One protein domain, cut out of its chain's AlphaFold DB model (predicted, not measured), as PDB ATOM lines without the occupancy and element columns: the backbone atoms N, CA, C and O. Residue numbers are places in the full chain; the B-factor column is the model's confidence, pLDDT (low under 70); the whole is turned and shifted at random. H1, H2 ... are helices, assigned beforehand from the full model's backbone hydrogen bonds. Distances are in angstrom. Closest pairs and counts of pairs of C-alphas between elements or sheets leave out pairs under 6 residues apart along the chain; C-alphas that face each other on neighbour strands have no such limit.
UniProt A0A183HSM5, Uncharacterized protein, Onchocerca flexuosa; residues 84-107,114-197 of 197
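Overview. This is residues 84 to 107 and 114 to 197 of the 197 residues of an uncharacterized protein of Onchocerca flexuosa (UniProt A0A183HSM5). A compact cluster of crossed helices has the long H6 and the short H4 in its middle, with the helical hairpin of H7 and H8 on one side and H1 and H3 on the other. The short H2 and H5 lie at the periphery. The printed part has 108 residues with eight named helices, H1 to H8 in order, and no named strand: all helix. It is compact, with a radius of gyration of the C-alphas of 13.6 A and spans of 35 by 32 by 27 A.

Along the chain. H1, residues 87 to 99, begins at C-alpha 87 (202.432, 184.860, 214.791) and is 18.4 A long. H2 is residues 103 to 107, H3 115 to 121, H4 129 to 134 and H5 140 to 145. H6, residues 149 to 163, is 21.0 A long; H7, 166 to 179, and H8, 182 to 195, are 20.2 A each. H8 ends at C-alpha 195 (207.220, 209.471, 217.152).

Arrangement. H1 touches H3 at a steep tilt of 59 degrees, with the closest C-alphas, Asn 88 and Ser 117, 5.6 A apart. H3 touches H6, about perpendicular at 80 degrees, closest at the C-alphas of Ser 115 and Ala 159, 6.3 A. H6 touches residues 191 to 195 of H8, closest at the C-alphas of Gln 158 and Ile 191, 6.2 A. H7 and H8 form a hairpin at a shallow tilt of 22 degrees. Every O i to N i+4 pair is within hydrogen-bond range in H1, H5, H6, H7 and H8; H4 has 1 of 2, H2 0 of 1 and H3 0 of 3, with O i to N i+3 pairs 2 of 2 in H2 and 3 of 4 in H3.

Size, cuts and confidence. The C-alphas farthest apart, Ile 84 and Gly 180, are 42.9 A apart. Residues 108 to 113 are not printed, and C-alphas 107 and 114 are 15.8 A apart across the cut. Of the links printed whole, none is long. Residues 84 to 88 and 197 have pLDDT under 70.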
ATOM      1  N   ILE A  84     204.740 178.927 217.371       38.88
ATOM      2  CA  ILE A  84     205.926 179.716 217.001       38.88
ATOM      3  C   ILE A  84     205.946 180.053 215.492       38.88
ATOM      4  O   ILE A  84     206.567 181.031 215.094       38.88
ATOM      5  N   SER A  85     205.182 179.338 214.647       43.44
ATOM      6  CA  SER A  85     205.005 179.681 213.214       43.44
ATOM      7  C   SER A  85     203.716 180.468 212.900       43.44
ATOM      8  O   SER A  85     203.497 180.882 211.763       43.44
ATOM      9  N   SER A  86     202.864 180.699 213.908       53.25
ATOM     10  CA  SER A  86     201.504 181.248 213.772       53.25
ATOM     11  C   SER A  86     201.371 182.751 214.043       53.25
ATOM     12  O   SER A  86     200.284 183.302 213.865       53.25
ATOM     13  N   LEU A  87     202.444 183.424 214.473       55.97
ATOM     14  CA  LEU A  87     202.432 184.860 214.791       55.97
ATOM     15  C   LEU A  87     201.975 185.707 213.591       55.97
ATOM     16  O   LEU A  87     201.076 186.530 213.744       55.97
ATOM     17  N   ASN A  88     202.473 185.419 212.385       64.81
ATOM     18  CA  ASN A  88     202.131 186.194 211.185       64.81
ATOM     19  C   ASN A  88     200.642 186.096 210.811       64.81
ATOM     20  O   ASN A  88     200.058 187.058 210.324       64.81
ATOM     21  N   TYR A  89     199.983 184.962 211.065       71.88
ATOM     22  CA  TYR A  89     198.575 184.787 210.693       71.88
ATOM     23  C   TYR A  89     197.618 185.484 211.653       71.88
ATOM     24  O   TYR A  89     196.642 186.082 211.206       71.88
ATOM     25  N   THR A  90     197.907 185.464 212.956       76.44
ATOM     26  CA  THR A  90     197.131 186.229 213.941       76.44
ATOM     27  C   THR A  90     197.299 187.729 213.708       76.44
ATOM     28  O   THR A  90     196.314 188.464 213.679       76.44
ATOM     29  N   GLN A  91     198.529 188.185 213.461       85.38
ATOM     30  CA  GLN A  91     198.806 189.577 213.107       85.38
ATOM     31  C   GLN A  91     198.100 189.983 211.796       85.38
ATOM     32  O   GLN A  91     197.466 191.038 211.735       85.38
ATOM     33  N   LEU A  92     198.129 189.130 210.764       82.50
ATOM     34  CA  LEU A  92     197.416 189.359 209.504       82.50
ATOM     35  C   LEU A  92     195.893 189.382 209.691       82.50
ATOM     36  O   LEU A  92     195.216 190.219 209.096       82.50
ATOM     37  N   ALA A  93     195.342 188.507 210.532       82.56
ATOM     38  CA  ALA A  93     193.921 188.500 210.863       82.56
ATOM     39  C   ALA A  93     193.494 189.814 211.528       82.56
ATOM     40  O   ALA A  93     192.468 190.380 211.158       82.56
ATOM     41  N   ILE A  94     194.312 190.352 212.438       89.06
ATOM     42  CA  ILE A  94     194.090 191.668 213.054       89.06
ATOM     43  C   ILE A  94     194.096 192.770 211.986       89.06
ATOM     44  O   ILE A  94     193.158 193.566 211.918       89.06
ATOM     45  N   LEU A  95     195.099 192.785 211.101       90.31
ATOM     46  CA  LEU A  95     195.187 193.752 210.001       90.31
ATOM     47  C   LEU A  95     193.973 193.690 209.063       90.31
ATOM     48  O   LEU A  95     193.457 194.726 208.640       90.31
ATOM     49  N   LEU A  96     193.495 192.487 208.742       86.94
ATOM     50  CA  LEU A  96     192.328 192.290 207.884       86.94
ATOM     51  C   LEU A  96     191.019 192.649 208.579       86.94
ATOM     52  O   LEU A  96     190.152 193.237 207.933       86.94
ATOM     53  N   ALA A  97     190.882 192.358 209.871       87.31
ATOM     54  CA  ALA A  97     189.733 192.795 210.651       87.31
ATOM     55  C   ALA A  97     189.635 194.328 210.638       87.31
ATOM     56  O   ALA A  97     188.587 194.869 210.295       87.31
ATOM     57  N   ILE A  98     190.748 195.033 210.882       93.12
ATOM     58  CA  ILE A  98     190.816 196.503 210.810       93.12
ATOM     59  C   ILE A  98     190.480 196.998 209.399       93.12
ATOM     60  O   ILE A  98     189.625 197.866 209.234       93.12
ATOM     61  N   ARG A  99     191.111 196.431 208.360       90.75
ATOM     62  CA  ARG A  99     190.881 196.826 206.959       90.75
ATOM     63  C   ARG A  99     189.406 196.746 206.565       90.75
ATOM     64  O   ARG A  99     188.951 197.591 205.797       90.75
ATOM     65  N   ASN A 100     188.699 195.736 207.065       86.44
ATOM     66  CA  ASN A 100     187.295 195.479 206.752       86.44
ATOM     67  C   ASN A 100     186.320 196.068 207.789       86.44
ATOM     68  O   ASN A 100     185.123 195.819 207.694       86.44
ATOM     69  N   GLY A 101     186.804 196.835 208.771       86.75
ATOM     70  CA  GLY A 101     185.964 197.447 209.805       86.75
ATOM     71  C   GLY A 101     185.327 196.452 210.784       86.75
ATOM     72  O   GLY A 101     184.345 196.784 211.442       86.75
ATOM     73  N   GLN A 102     185.872 195.240 210.895       87.62
ATOM     74  CA  GLN A 102     185.391 194.167 211.771       87.62
ATOM     75  C   GLN A 102     185.972 194.322 213.189       87.62
ATOM     76  O   GLN A 102     186.651 193.436 213.707       87.62
ATOM     77  N   TYR A 103     185.768 195.481 213.816       85.19
ATOM     78  CA  TYR A 103     186.401 195.841 215.096       85.19
ATOM     79  C   TYR A 103     185.999 194.936 216.262       85.19
ATOM     80  O   TYR A 103     186.822 194.664 217.136       85.19
ATOM     81  N   HIS A 104     184.777 194.399 216.240       79.56
ATOM     82  CA  HIS A 104     184.298 193.452 217.248       79.56
ATOM     83  C   HIS A 104     185.181 192.204 217.339       79.56
ATOM     84  O   HIS A 104     185.285 191.605 218.406       79.56
ATOM     85  N   MET A 105     185.872 191.843 216.251       78.44
ATOM     86  CA  MET A 105     186.829 190.732 216.220       78.44
ATOM     87  C   MET A 105     188.008 190.954 217.168       78.44
ATOM     88  O   MET A 105     188.533 190.000 217.737       78.44
ATOM     89  N   LEU A 106     188.409 192.210 217.374       83.50
ATOM     90  CA  LEU A 106     189.565 192.575 218.193       83.50
ATOM     91  C   LEU A 106     189.329 192.372 219.697       83.50
ATOM     92  O   LEU A 106     190.271 192.462 220.471       83.50
ATOM     93  N   ARG A 107     188.095 192.058 220.116       78.88
ATOM     94  CA  ARG A 107     187.784 191.615 221.490       78.88
ATOM     95  C   ARG A 107     188.249 190.186 221.762       78.88
ATOM     96  O   ARG A 107     188.404 189.790 222.912       78.88
ATOM     97  N   ILE A 114     202.032 193.814 215.566       89.31
ATOM     98  CA  ILE A 114     201.671 193.355 214.215       89.31
ATOM     99  C   ILE A 114     202.636 193.839 213.127       89.31
ATOM    100  O   ILE A 114     202.375 193.636 211.941       89.31
ATOM    101  N   SER A 115     203.745 194.473 213.524       89.50
ATOM    102  CA  SER A 115     204.708 195.088 212.603       89.50
ATOM    103  C   SER A 115     205.296 194.096 211.606       89.50
ATOM    104  O   SER A 115     205.464 194.426 210.432       89.50
ATOM    105  N   ASP A 116     205.523 192.858 212.049       85.00
ATOM    106  CA  ASP A 116     206.066 191.793 211.208       85.00
ATOM    107  C   ASP A 116     205.094 191.367 210.104       85.00
ATOM    108  O   ASP A 116     205.511 190.709 209.167       85.00
ATOM    109  N   SER A 117     203.818 191.757 210.151       87.25
ATOM    110  CA  SER A 117     202.829 191.396 209.125       87.25
ATOM    111  C   SER A 117     202.421 192.545 208.211       87.25
ATOM    112  O   SER A 117     201.593 192.349 207.319       87.25
ATOM    113  N   PHE A 118     203.002 193.740 208.361       90.31
ATOM    114  CA  PHE A 118     202.662 194.869 207.491       90.31
ATOM    115  C   PHE A 118     202.954 194.587 206.018       90.31
ATOM    116  O   PHE A 118     202.133 194.930 205.169       90.31
ATOM    117  N   TYR A 119     204.053 193.892 205.707       85.12
ATOM    118  CA  TYR A 119     204.414 193.563 204.324       85.12
ATOM    119  C   TYR A 119     203.391 192.647 203.633       85.12
ATOM    120  O   TYR A 119     203.285 192.662 202.410       85.12
ATOM    121  N   HIS A 120     202.602 191.875 204.392       82.69
ATOM    122  CA  HIS A 120     201.538 191.050 203.820       82.69
ATOM    123  C   HIS A 120     200.369 191.894 203.301       82.69
ATOM    124  O   HIS A 120     199.733 191.518 202.316       82.69
ATOM    125  N   LEU A 121     200.076 193.026 203.951       83.19
ATOM    126  CA  LEU A 121     198.986 193.915 203.548       83.19
ATOM    127  C   LEU A 121     199.456 195.065 202.645       83.19
ATOM    128  O   LEU A 121     198.696 195.528 201.793       83.19
ATOM    129  N   PHE A 122     200.705 195.496 202.814       87.12
ATOM    130  CA  PHE A 122     201.331 196.622 202.124       87.12
ATOM    131  C   PHE A 122     202.686 196.188 201.540       87.12
ATOM    132  O   PHE A 122     203.733 196.635 202.003       87.12
ATOM    133  N   PRO A 123     202.718 195.301 200.533       82.06
ATOM    134  CA  PRO A 123     203.972 194.734 200.026       82.06
ATOM    135  C   PRO A 123     204.941 195.779 199.452       82.06
ATOM    136  O   PRO A 123     206.141 195.539 199.390       82.06
ATOM    137  N   ASP A 124     204.437 196.947 199.052       83.31
ATOM    138  CA  ASP A 124     205.213 198.064 198.512       83.31
ATOM    139  C   ASP A 124     205.490 199.178 199.540       83.31
ATOM    140  O   ASP A 124     205.943 200.260 199.162       83.31
ATOM    141  N   GLY A 125     205.195 198.950 200.825       80.00
ATOM    142  CA  GLY A 125     205.351 199.952 201.885       80.00
ATOM    143  C   GLY A 125     204.268 201.034 201.899       80.00
ATOM    144  O   GLY A 125     204.299 201.925 202.752       80.00
ATOM    145  N   ARG A 126     203.294 200.987 200.976       88.44
ATOM    146  CA  ARG A 126     202.297 202.050 200.815       88.44
ATOM    147  C   ARG A 126     201.025 201.754 201.587       88.44
ATOM    148  O   ARG A 126     200.213 200.911 201.211       88.44
ATOM    149  N   VAL A 127     200.787 202.557 202.613       92.38
ATOM    150  CA  VAL A 127     199.516 202.576 203.338       92.38
ATOM    151  C   VAL A 127     198.627 203.664 202.754       92.38
ATOM    152  O   VAL A 127     198.973 204.843 202.774       92.38
ATOM    153  N   ARG A 128     197.457 203.271 202.245       91.00
ATOM    154  CA  ARG A 128     196.462 204.207 201.699       91.00
ATOM    155  C   ARG A 128     195.668 204.886 202.809       91.00
ATOM    156  O   ARG A 128     195.380 204.258 203.832       91.00
ATOM    157  N   TYR A 129     195.186 206.102 202.541       92.75
ATOM    158  CA  TYR A 129     194.283 206.845 203.429       92.75
ATOM    159  C   TYR A 129     193.140 205.985 203.980       92.75
ATOM    160  O   TYR A 129     192.887 206.015 205.180       92.75
ATOM    161  N   TYR A 130     192.486 205.180 203.134       91.12
ATOM    162  CA  TYR A 130     191.344 204.362 203.552       91.12
ATOM    163  C   TYR A 130     191.677 203.421 204.714       91.12
ATOM    164  O   TYR A 130     190.892 203.324 205.651       91.12
ATOM    165  N   PHE A 131     192.837 202.757 204.681       94.12
ATOM    166  CA  PHE A 131     193.243 201.883 205.780       94.12
ATOM    167  C   PHE A 131     193.584 202.700 207.025       94.12
ATOM    168  O   PHE A 131     193.083 202.407 208.104       94.12
ATOM    169  N   PHE A 132     194.385 203.760 206.873       95.12
ATOM    170  CA  PHE A 132     194.781 204.597 208.007       95.12
ATOM    171  C   PHE A 132     193.567 205.224 208.713       95.12
ATOM    172  O   PHE A 132     193.531 205.348 209.933       95.12
ATOM    173  N   ARG A 133     192.519 205.547 207.950       94.69
ATOM    174  CA  ARG A 133     191.234 206.021 208.465       94.69
ATOM    175  C   ARG A 133     190.566 205.006 209.404       94.69
ATOM    176  O   ARG A 133     189.971 205.435 210.390       94.69
ATOM    177  N   GLN A 134     190.678 203.699 209.147       94.69
ATOM    178  CA  GLN A 134     190.113 202.653 210.019       94.69
ATOM    179  C   GLN A 134     190.752 202.656 211.421       94.69
ATOM    180  O   GLN A 134     190.115 202.275 212.394       94.69
ATOM    181  N   LEU A 135     191.977 203.170 211.574       94.62
ATOM    182  CA  LEU A 135     192.643 203.251 212.882       94.62
ATOM    183  C   LEU A 135     192.052 204.333 213.803       94.62
ATOM    184  O   LEU A 135     192.330 204.344 214.993       94.62
ATOM    185  N   THR A 136     191.231 205.244 213.272       91.62
ATOM    186  CA  THR A 136     190.671 206.376 214.033       91.62
ATOM    187  C   THR A 136     189.152 206.518 213.900       91.62
ATOM    188  O   THR A 136     188.500 207.102 214.764       91.62
ATOM    189  N   ASN A 137     188.549 205.987 212.833       89.06
ATOM    190  CA  ASN A 137     187.125 206.138 212.521       89.06
ATOM    191  C   ASN A 137     186.341 204.833 212.687       89.06
ATOM    192  O   ASN A 137     185.657 204.393 211.764       89.06
ATOM    193  N   PHE A 138     186.412 204.251 213.879       87.56
ATOM    194  CA  PHE A 138     185.603 203.098 214.265       87.56
ATOM    195  C   PHE A 138     184.356 203.511 215.072       87.56
ATOM    196  O   PHE A 138     184.327 204.612 215.633       87.56
ATOM    197  N   PRO A 139     183.290 202.684 215.097       86.12
ATOM    198  CA  PRO A 139     182.040 203.019 215.778       86.12
ATOM    199  C   PRO A 139     182.220 203.259 217.284       86.12
ATOM    200  O   PRO A 139     182.933 202.519 217.956       86.12
ATOM    201  N   ALA A 140     181.503 204.238 217.845       85.25
ATOM    202  CA  ALA A 140     181.563 204.545 219.281       85.25
ATOM    203  C   ALA A 140     181.142 203.360 220.173       85.25
ATOM    204  O   ALA A 140     181.658 203.202 221.276       85.25
ATOM    205  N   SER A 141     180.256 202.491 219.679       80.25
ATOM    206  CA  SER A 141     179.869 201.254 220.363       80.25
ATOM    207  C   SER A 141     181.051 200.314 220.609       80.25
ATOM    208  O   SER A 141     181.062 199.600 221.604       80.25
ATOM    209  N   GLU A 142     182.063 200.326 219.740       83.31
ATOM    210  CA  GLU A 142     183.247 199.477 219.892       83.31
ATOM    211  C   GLU A 142     184.158 199.958 221.021       83.31
ATOM    212  O   GLU A 142     184.720 199.129 221.728       83.31
ATOM    213  N   HIS A 143     184.233 201.271 221.265       77.81
ATOM    214  CA  HIS A 143     184.930 201.809 222.439       77.81
ATOM    215  C   HIS A 143     184.284 201.359 223.752       77.81
ATOM    216  O   HIS A 143     184.985 201.066 224.714       77.81
ATOM    217  N   LEU A 144     182.949 201.301 223.797       76.25
ATOM    218  CA  LEU A 144     182.218 200.878 224.995       76.25
ATOM    219  C   LEU A 144     182.417 199.390 225.299       76.25
ATOM    220  O   LEU A 144     182.374 198.984 226.456       76.25
ATOM    221  N   LEU A 145     182.607 198.580 224.257       76.69
ATOM    222  CA  LEU A 145     182.708 197.125 224.355       76.69
ATOM    223  C   LEU A 145     184.163 196.624 224.399       76.69
ATOM    224  O   LEU A 145     184.390 195.441 224.642       76.69
ATOM    225  N   ASN A 146     185.132 197.507 224.149       79.06
ATOM    226  CA  ASN A 146     186.563 197.247 224.240       79.06
ATOM    227  C   ASN A 146     187.298 198.540 224.623       79.06
ATOM    228  O   ASN A 146     187.701 199.331 223.767       79.06
ATOM    229  N   ASP A 147     187.480 198.737 225.924       78.25
ATOM    230  CA  ASP A 147     188.123 199.913 226.516       78.25
ATOM    231  C   ASP A 147     189.575 200.105 226.046       78.25
ATOM    232  O   ASP A 147     190.036 201.234 225.893       78.25
ATOM    233  N   LYS A 148     190.274 199.011 225.718       85.12
ATOM    234  CA  LYS A 148     191.662 199.018 225.223       85.12
ATOM    235  C   LYS A 148     191.793 199.178 223.709       85.12
ATOM    236  O   LYS A 148     192.913 199.263 223.201       85.12
ATOM    237  N   LEU A 149     190.684 199.215 222.965       88.50
ATOM    238  CA  LEU A 149     190.717 199.261 221.500       88.50
ATOM    239  C   LEU A 149     191.455 200.498 220.984       88.50
ATOM    240  O   LEU A 149     192.266 200.387 220.069       88.50
ATOM    241  N   SER A 150     191.194 201.663 221.582       90.56
ATOM    242  CA  SER A 150     191.813 202.918 221.146       90.56
ATOM    243  C   SER A 150     193.327 202.888 221.312       90.56
ATOM    244  O   SER A 150     194.047 203.182 220.363       90.56
ATOM    245  N   ASP A 151     193.808 202.478 222.487       91.06
ATOM    246  CA  ASP A 151     195.242 202.390 222.775       91.06
ATOM    247  C   ASP A 151     195.927 201.383 221.852       91.06
ATOM    248  O   ASP A 151     197.038 201.613 221.365       91.06
ATOM    249  N   TYR A 152     195.241 200.277 221.550       92.94
ATOM    250  CA  TYR A 152     195.777 199.284 220.638       92.94
ATOM    251  C   TYR A 152     195.880 199.808 219.201       92.94
ATOM    252  O   TYR A 152     196.939 199.684 218.584       92.94
ATOM    253  N   LEU A 153     194.837 200.452 218.672       94.62
ATOM    254  CA  LEU A 153     194.880 201.052 217.334       94.62
ATOM    255  C   LEU A 153     195.904 202.197 217.247       94.62
ATOM    256  O   LEU A 153     196.591 202.310 216.232       94.62
ATOM    257  N   ASP A 154     196.094 202.964 218.326       94.75
ATOM    258  CA  ASP A 154     197.172 203.954 218.462       94.75
ATOM    259  C   ASP A 154     198.559 203.325 218.363       94.75
ATOM    260  O   ASP A 154     199.428 203.855 217.662       94.75
ATOM    261  N   SER A 155     198.774 202.196 219.039       94.94
ATOM    262  CA  SER A 155     200.040 201.464 218.968       94.94
ATOM    263  C   SER A 155     200.313 200.949 217.551       94.94
ATOM    264  O   SER A 155     201.433 201.063 217.054       94.94
ATOM    265  N   ILE A 156     199.273 200.480 216.853       95.69
ATOM    266  CA  ILE A 156     199.361 200.020 215.464       95.69
ATOM    267  C   ILE A 156     199.683 201.186 214.531       95.69
ATOM    268  O   ILE A 156     200.566 201.058 213.686       95.69
ATOM    269  N   ALA A 157     199.010 202.330 214.686       96.44
ATOM    270  CA  ALA A 157     199.273 203.522 213.885       96.44
ATOM    271  C   ALA A 157     200.720 204.004 214.051       96.44
ATOM    272  O   ALA A 157     201.368 204.354 213.065       96.44
ATOM    273  N   GLN A 158     201.241 203.983 215.281       96.06
ATOM    274  CA  GLN A 158     202.637 204.316 215.566       96.06
ATOM    275  C   GLN A 158     203.597 203.359 214.863       96.06
ATOM    276  O   GLN A 158     204.452 203.809 214.101       96.06
ATOM    277  N   ALA A 159     203.426 202.050 215.066       95.38
ATOM    278  CA  ALA A 159     204.286 201.044 214.451       95.38
ATOM    279  C   ALA A 159     204.255 201.136 212.917       95.38
ATOM    280  O   ALA A 159     205.295 201.052 212.267       95.38
ATOM    281  N   LEU A 160     203.075 201.375 212.340       95.62
ATOM    282  CA  LEU A 160     202.892 201.511 210.900       95.62
ATOM    283  C   LEU A 160     203.649 202.720 210.341       95.62
ATOM    284  O   LEU A 160     204.353 202.591 209.344       95.62
ATOM    285  N   LEU A 161     203.557 203.880 210.995       95.44
ATOM    286  CA  LEU A 161     204.260 205.088 210.556       95.44
ATOM    287  C   LEU A 161     205.778 205.002 210.753       95.44
ATOM    288  O   LEU A 161     206.507 205.602 209.971       95.44
ATOM    289  N   VAL A 162     206.259 204.259 211.753       95.06
ATOM    290  CA  VAL A 162     207.695 203.965 211.916       95.06
ATOM    291  C   VAL A 162     208.197 203.034 210.810       95.06
ATOM    292  O   VAL A 162     209.306 203.207 210.311       95.06
ATOM    293  N   TRP A 163     207.381 202.056 210.418       95.12
ATOM    294  CA  TRP A 163     207.718 201.078 209.387       95.12
ATOM    295  C   TRP A 163     207.679 201.655 207.962       95.12
ATOM    296  O   TRP A 163     208.463 201.249 207.104       95.12
ATOM    297  N   MET A 164     206.785 202.611 207.694       94.50
ATOM    298  CA  MET A 164     206.623 203.213 206.369       94.50
ATOM    299  C   MET A 164     207.849 204.036 205.926       94.50
ATOM    300  O   MET A 164     208.395 204.824 206.704       94.50
ATOM    301  N   PRO A 165     208.225 203.991 204.633       93.69
ATOM    302  CA  PRO A 165     209.195 204.927 204.077       93.69
ATOM    303  C   PRO A 165     208.727 206.384 204.215       93.69
ATOM    304  O   PRO A 165     207.559 206.703 203.986       93.69
ATOM    305  N   LYS A 166     209.658 207.313 204.483       93.12
ATOM    306  CA  LYS A 166     209.350 208.755 204.636       93.12
ATOM    307  C   LYS A 166     208.552 209.337 203.462       93.12
ATOM    308  O   LYS A 166     207.663 210.161 203.670       93.12
ATOM    309  N   LEU A 167     208.855 208.912 202.233       94.25
ATOM    310  CA  LEU A 167     208.129 209.346 201.034       94.25
ATOM    311  C   LEU A 167     206.663 208.897 201.051       94.25
ATOM    312  O   LEU A 167     205.789 209.650 200.624       94.25
ATOM    313  N   ASP A 168     206.376 207.703 201.562       94.31
ATOM    314  CA  ASP A 168     205.015 207.177 201.637       94.31
ATOM    315  C   ASP A 168     204.230 207.790 202.800       94.31
ATOM    316  O   ASP A 168     203.034 208.036 202.656       94.31
ATOM    317  N   ILE A 169     204.900 208.186 203.889       95.31
ATOM    318  CA  ILE A 169     204.295 209.035 204.930       95.31
ATOM    319  C   ILE A 169     203.854 210.379 204.328       95.31
ATOM    320  O   ILE A 169     202.721 210.809 204.537       95.31
ATOM    321  N   GLN A 170     204.709 211.029 203.530       94.69
ATOM    322  CA  GLN A 170     204.354 212.286 202.856       94.69
ATOM    323  C   GLN A 170     203.197 212.111 201.862       94.69
ATOM    324  O   GLN A 170     202.351 212.996 201.727       94.69
ATOM    325  N   ARG A 171     203.134 210.973 201.159       94.56
ATOM    326  CA  ARG A 171     201.995 210.643 200.290       94.56
ATOM    327  C   ARG A 171     200.710 210.488 201.096       94.56
ATOM    328  O   ARG A 171     199.719 211.118 200.734       94.56
ATOM    329  N   LEU A 172     200.744 209.746 202.202       95.50
ATOM    330  CA  LEU A 172     199.600 209.590 203.101       95.50
ATOM    331  C   LEU A 172     199.119 210.945 203.638       95.50
ATOM    332  O   LEU A 172     197.921 211.220 203.612       95.50
ATOM    333  N   GLN A 173     200.035 211.828 204.052       95.44
ATOM    334  CA  GLN A 173     199.696 213.193 204.474       95.44
ATOM    335  C   GLN A 173     198.925 213.949 203.383       95.44
ATOM    336  O   GLN A 173     197.861 214.501 203.660       95.44
ATOM    337  N   ARG A 174     199.396 213.902 202.128       95.44
ATOM    338  CA  ARG A 174     198.710 214.536 200.988       95.44
ATOM    339  C   ARG A 174     197.345 213.912 200.703       95.44
ATOM    340  O   ARG A 174     196.413 214.636 200.363       95.44
ATOM    341  N   GLU A 175     197.207 212.589 200.808       95.81
ATOM    342  CA  GLU A 175     195.914 211.912 200.635       95.81
ATOM    343  C   GLU A 175     194.899 212.361 201.697       95.81
ATOM    344  O   GLU A 175     193.761 212.687 201.362       95.81
ATOM    345  N   VAL A 176     195.321 212.450 202.963       94.44
ATOM    346  CA  VAL A 176     194.477 212.906 204.084       94.44
ATOM    347  C   VAL A 176     194.140 214.400 203.981       94.44
ATOM    348  O   VAL A 176     193.056 214.844 204.363       94.44
ATOM    349  N   GLU A 177     195.050 215.223 203.466       93.69
ATOM    350  CA  GLU A 177     194.765 216.635 203.196       93.69
ATOM    351  C   GLU A 177     193.689 216.787 202.122       93.69
ATOM    352  O   GLU A 177     192.712 217.509 202.338       93.69
ATOM    353  N   LYS A 178     193.822 216.045 201.017       94.56
ATOM    354  CA  LYS A 178     192.871 216.054 199.899       94.56
ATOM    355  C   LYS A 178     191.494 215.496 200.260       94.56
ATOM    356  O   LYS A 178     190.517 215.925 199.658       94.56
ATOM    357  N   SER A 179     191.397 214.566 201.210       92.94
ATOM    358  CA  SER A 179     190.113 213.949 201.580       92.94
ATOM    359  C   SER A 179     189.181 214.872 202.370       92.94
ATOM    360  O   SER A 179     187.987 214.599 202.455       92.94
ATOM    361  N   GLY A 180     189.706 215.940 202.982       90.81
ATOM    362  CA  GLY A 180     188.935 216.804 203.883       90.81
ATOM    363  C   GLY A 180     188.641 216.198 205.266       90.81
ATOM    364  O   GLY A 180     188.017 216.862 206.088       90.81
ATOM    365  N   ASP A 181     189.119 214.983 205.563       93.12
ATOM    366  CA  ASP A 181     188.902 214.287 206.842       93.12
ATOM    367  C   ASP A 181     189.758 214.905 207.961       93.12
ATOM    368  O   ASP A 181     190.915 214.535 208.189       93.12
ATOM    369  N   THR A 182     189.196 215.898 208.654       94.06
ATOM    370  CA  THR A 182     189.885 216.649 209.717       94.06
ATOM    371  C   THR A 182     190.270 215.767 210.900       94.06
ATOM    372  O   THR A 182     191.335 215.973 211.487       94.06
ATOM    373  N   LYS A 183     189.459 214.753 211.222       94.19
ATOM    374  CA  LYS A 183     189.729 213.821 212.320       94.19
ATOM    375  C   LYS A 183     190.954 212.966 212.014       94.19
ATOM    376  O   LYS A 183     191.905 212.983 212.793       94.19
ATOM    377  N   THR A 184     190.988 212.301 210.858       95.25
ATOM    378  CA  THR A 184     192.161 211.508 210.452       95.25
ATOM    379  C   THR A 184     193.407 212.372 210.271       95.25
ATOM    380  O   THR A 184     194.506 211.943 210.620       95.25
ATOM    381  N   ARG A 185     193.255 213.618 209.808       96.06
ATOM    382  CA  ARG A 185     194.364 214.579 209.705       96.06
ATOM    383  C   ARG A 185     194.979 214.916 211.057       96.06
ATOM    384  O   ARG A 185     196.201 214.883 211.197       96.06
ATOM    385  N   ASN A 186     194.148 215.259 212.036       96.19
ATOM    386  CA  ASN A 186     194.611 215.595 213.379       96.19
ATOM    387  C   ASN A 186     195.252 214.381 214.049       96.19
ATOM    388  O   ASN A 186     196.324 214.512 214.635       96.19
ATOM    389  N   TYR A 187     194.647 213.207 213.875       95.88
ATOM    390  CA  TYR A 187     195.183 211.942 214.355       95.88
ATOM    391  C   TYR A 187     196.583 211.651 213.792       95.88
ATOM    392  O   TYR A 187     197.533 211.480 214.552       95.88
ATOM    393  N   LEU A 188     196.753 211.711 212.464       96.25
ATOM    394  CA  LEU A 188     198.052 211.512 211.810       96.25
ATOM    395  C   LEU A 188     199.121 212.472 212.354       96.25
ATOM    396  O   LEU A 188     200.228 212.048 212.681       96.25
ATOM    397  N   LYS A 189     198.789 213.763 212.494       95.44
ATOM    398  CA  LYS A 189     199.705 214.770 213.056       95.44
ATOM    399  C   LYS A 189     200.092 214.454 214.501       95.44
ATOM    400  O   LYS A 189     201.263 214.565 214.852       95.44
ATOM    401  N   GLN A 190     199.128 214.061 215.332       95.38
ATOM    402  CA  GLN A 190     199.382 213.702 216.726       95.38
ATOM    403  C   GLN A 190     200.330 212.509 216.836       95.38
ATOM    404  O   GLN A 190     201.292 212.581 217.596       95.38
ATOM    405  N   ILE A 191     200.101 211.444 216.060       95.81
ATOM    406  CA  ILE A 191     200.963 210.259 216.088       95.81
ATOM    407  C   ILE A 191     202.381 210.594 215.600       95.81
ATOM    408  O   ILE A 191     203.349 210.243 216.268       95.81
ATOM    409  N   LEU A 192     202.527 211.347 214.504       94.88
ATOM    410  CA  LEU A 192     203.846 211.783 214.021       94.88
ATOM    411  C   LEU A 192     204.599 212.631 215.058       94.88
ATOM    412  O   LEU A 192     205.802 212.463 215.238       94.88
ATOM    413  N   ASN A 193     203.896 213.505 215.782       94.31
ATOM    414  CA  ASN A 193     204.491 214.288 216.865       94.31
ATOM    415  C   ASN A 193     204.927 213.423 218.056       94.31
ATOM    416  O   ASN A 193     205.874 213.798 218.738       94.31
ATOM    417  N   LYS A 194     204.242 212.302 218.329       91.94
ATOM    418  CA  LYS A 194     204.656 211.339 219.364       91.94
ATOM    419  C   LYS A 194     205.932 210.595 218.955       91.94
ATOM    420  O   LYS A 194     206.786 210.399 219.800       91.94
ATOM    421  N   ILE A 195     206.062 210.223 217.677       90.94
ATOM    422  CA  ILE A 195     207.220 209.471 217.152       90.94
ATOM    423  C   ILE A 195     208.499 210.325 217.108       90.94
ATOM    424  O   ILE A 195     209.594 209.805 217.278       90.94
ATOM    425  N   ASN A 196     208.371 211.630 216.856       83.25
ATOM    426  CA  ASN A 196     209.515 212.542 216.721       83.25
ATOM    427  C   ASN A 196     210.038 213.109 218.059       83.25
ATOM    428  O   ASN A 196     210.898 213.990 218.033       83.25
ATOM    429  N   LYS A 197     209.484 212.680 219.197       67.94
ATOM    430  CA  LYS A 197     209.927 213.058 220.547       67.94
ATOM    431  C   LYS A 197     210.816 211.973 221.130       67.94
ATOM    432  O   LYS A 197     211.784 212.361 221.814       67.94
TER     433      LYS A 197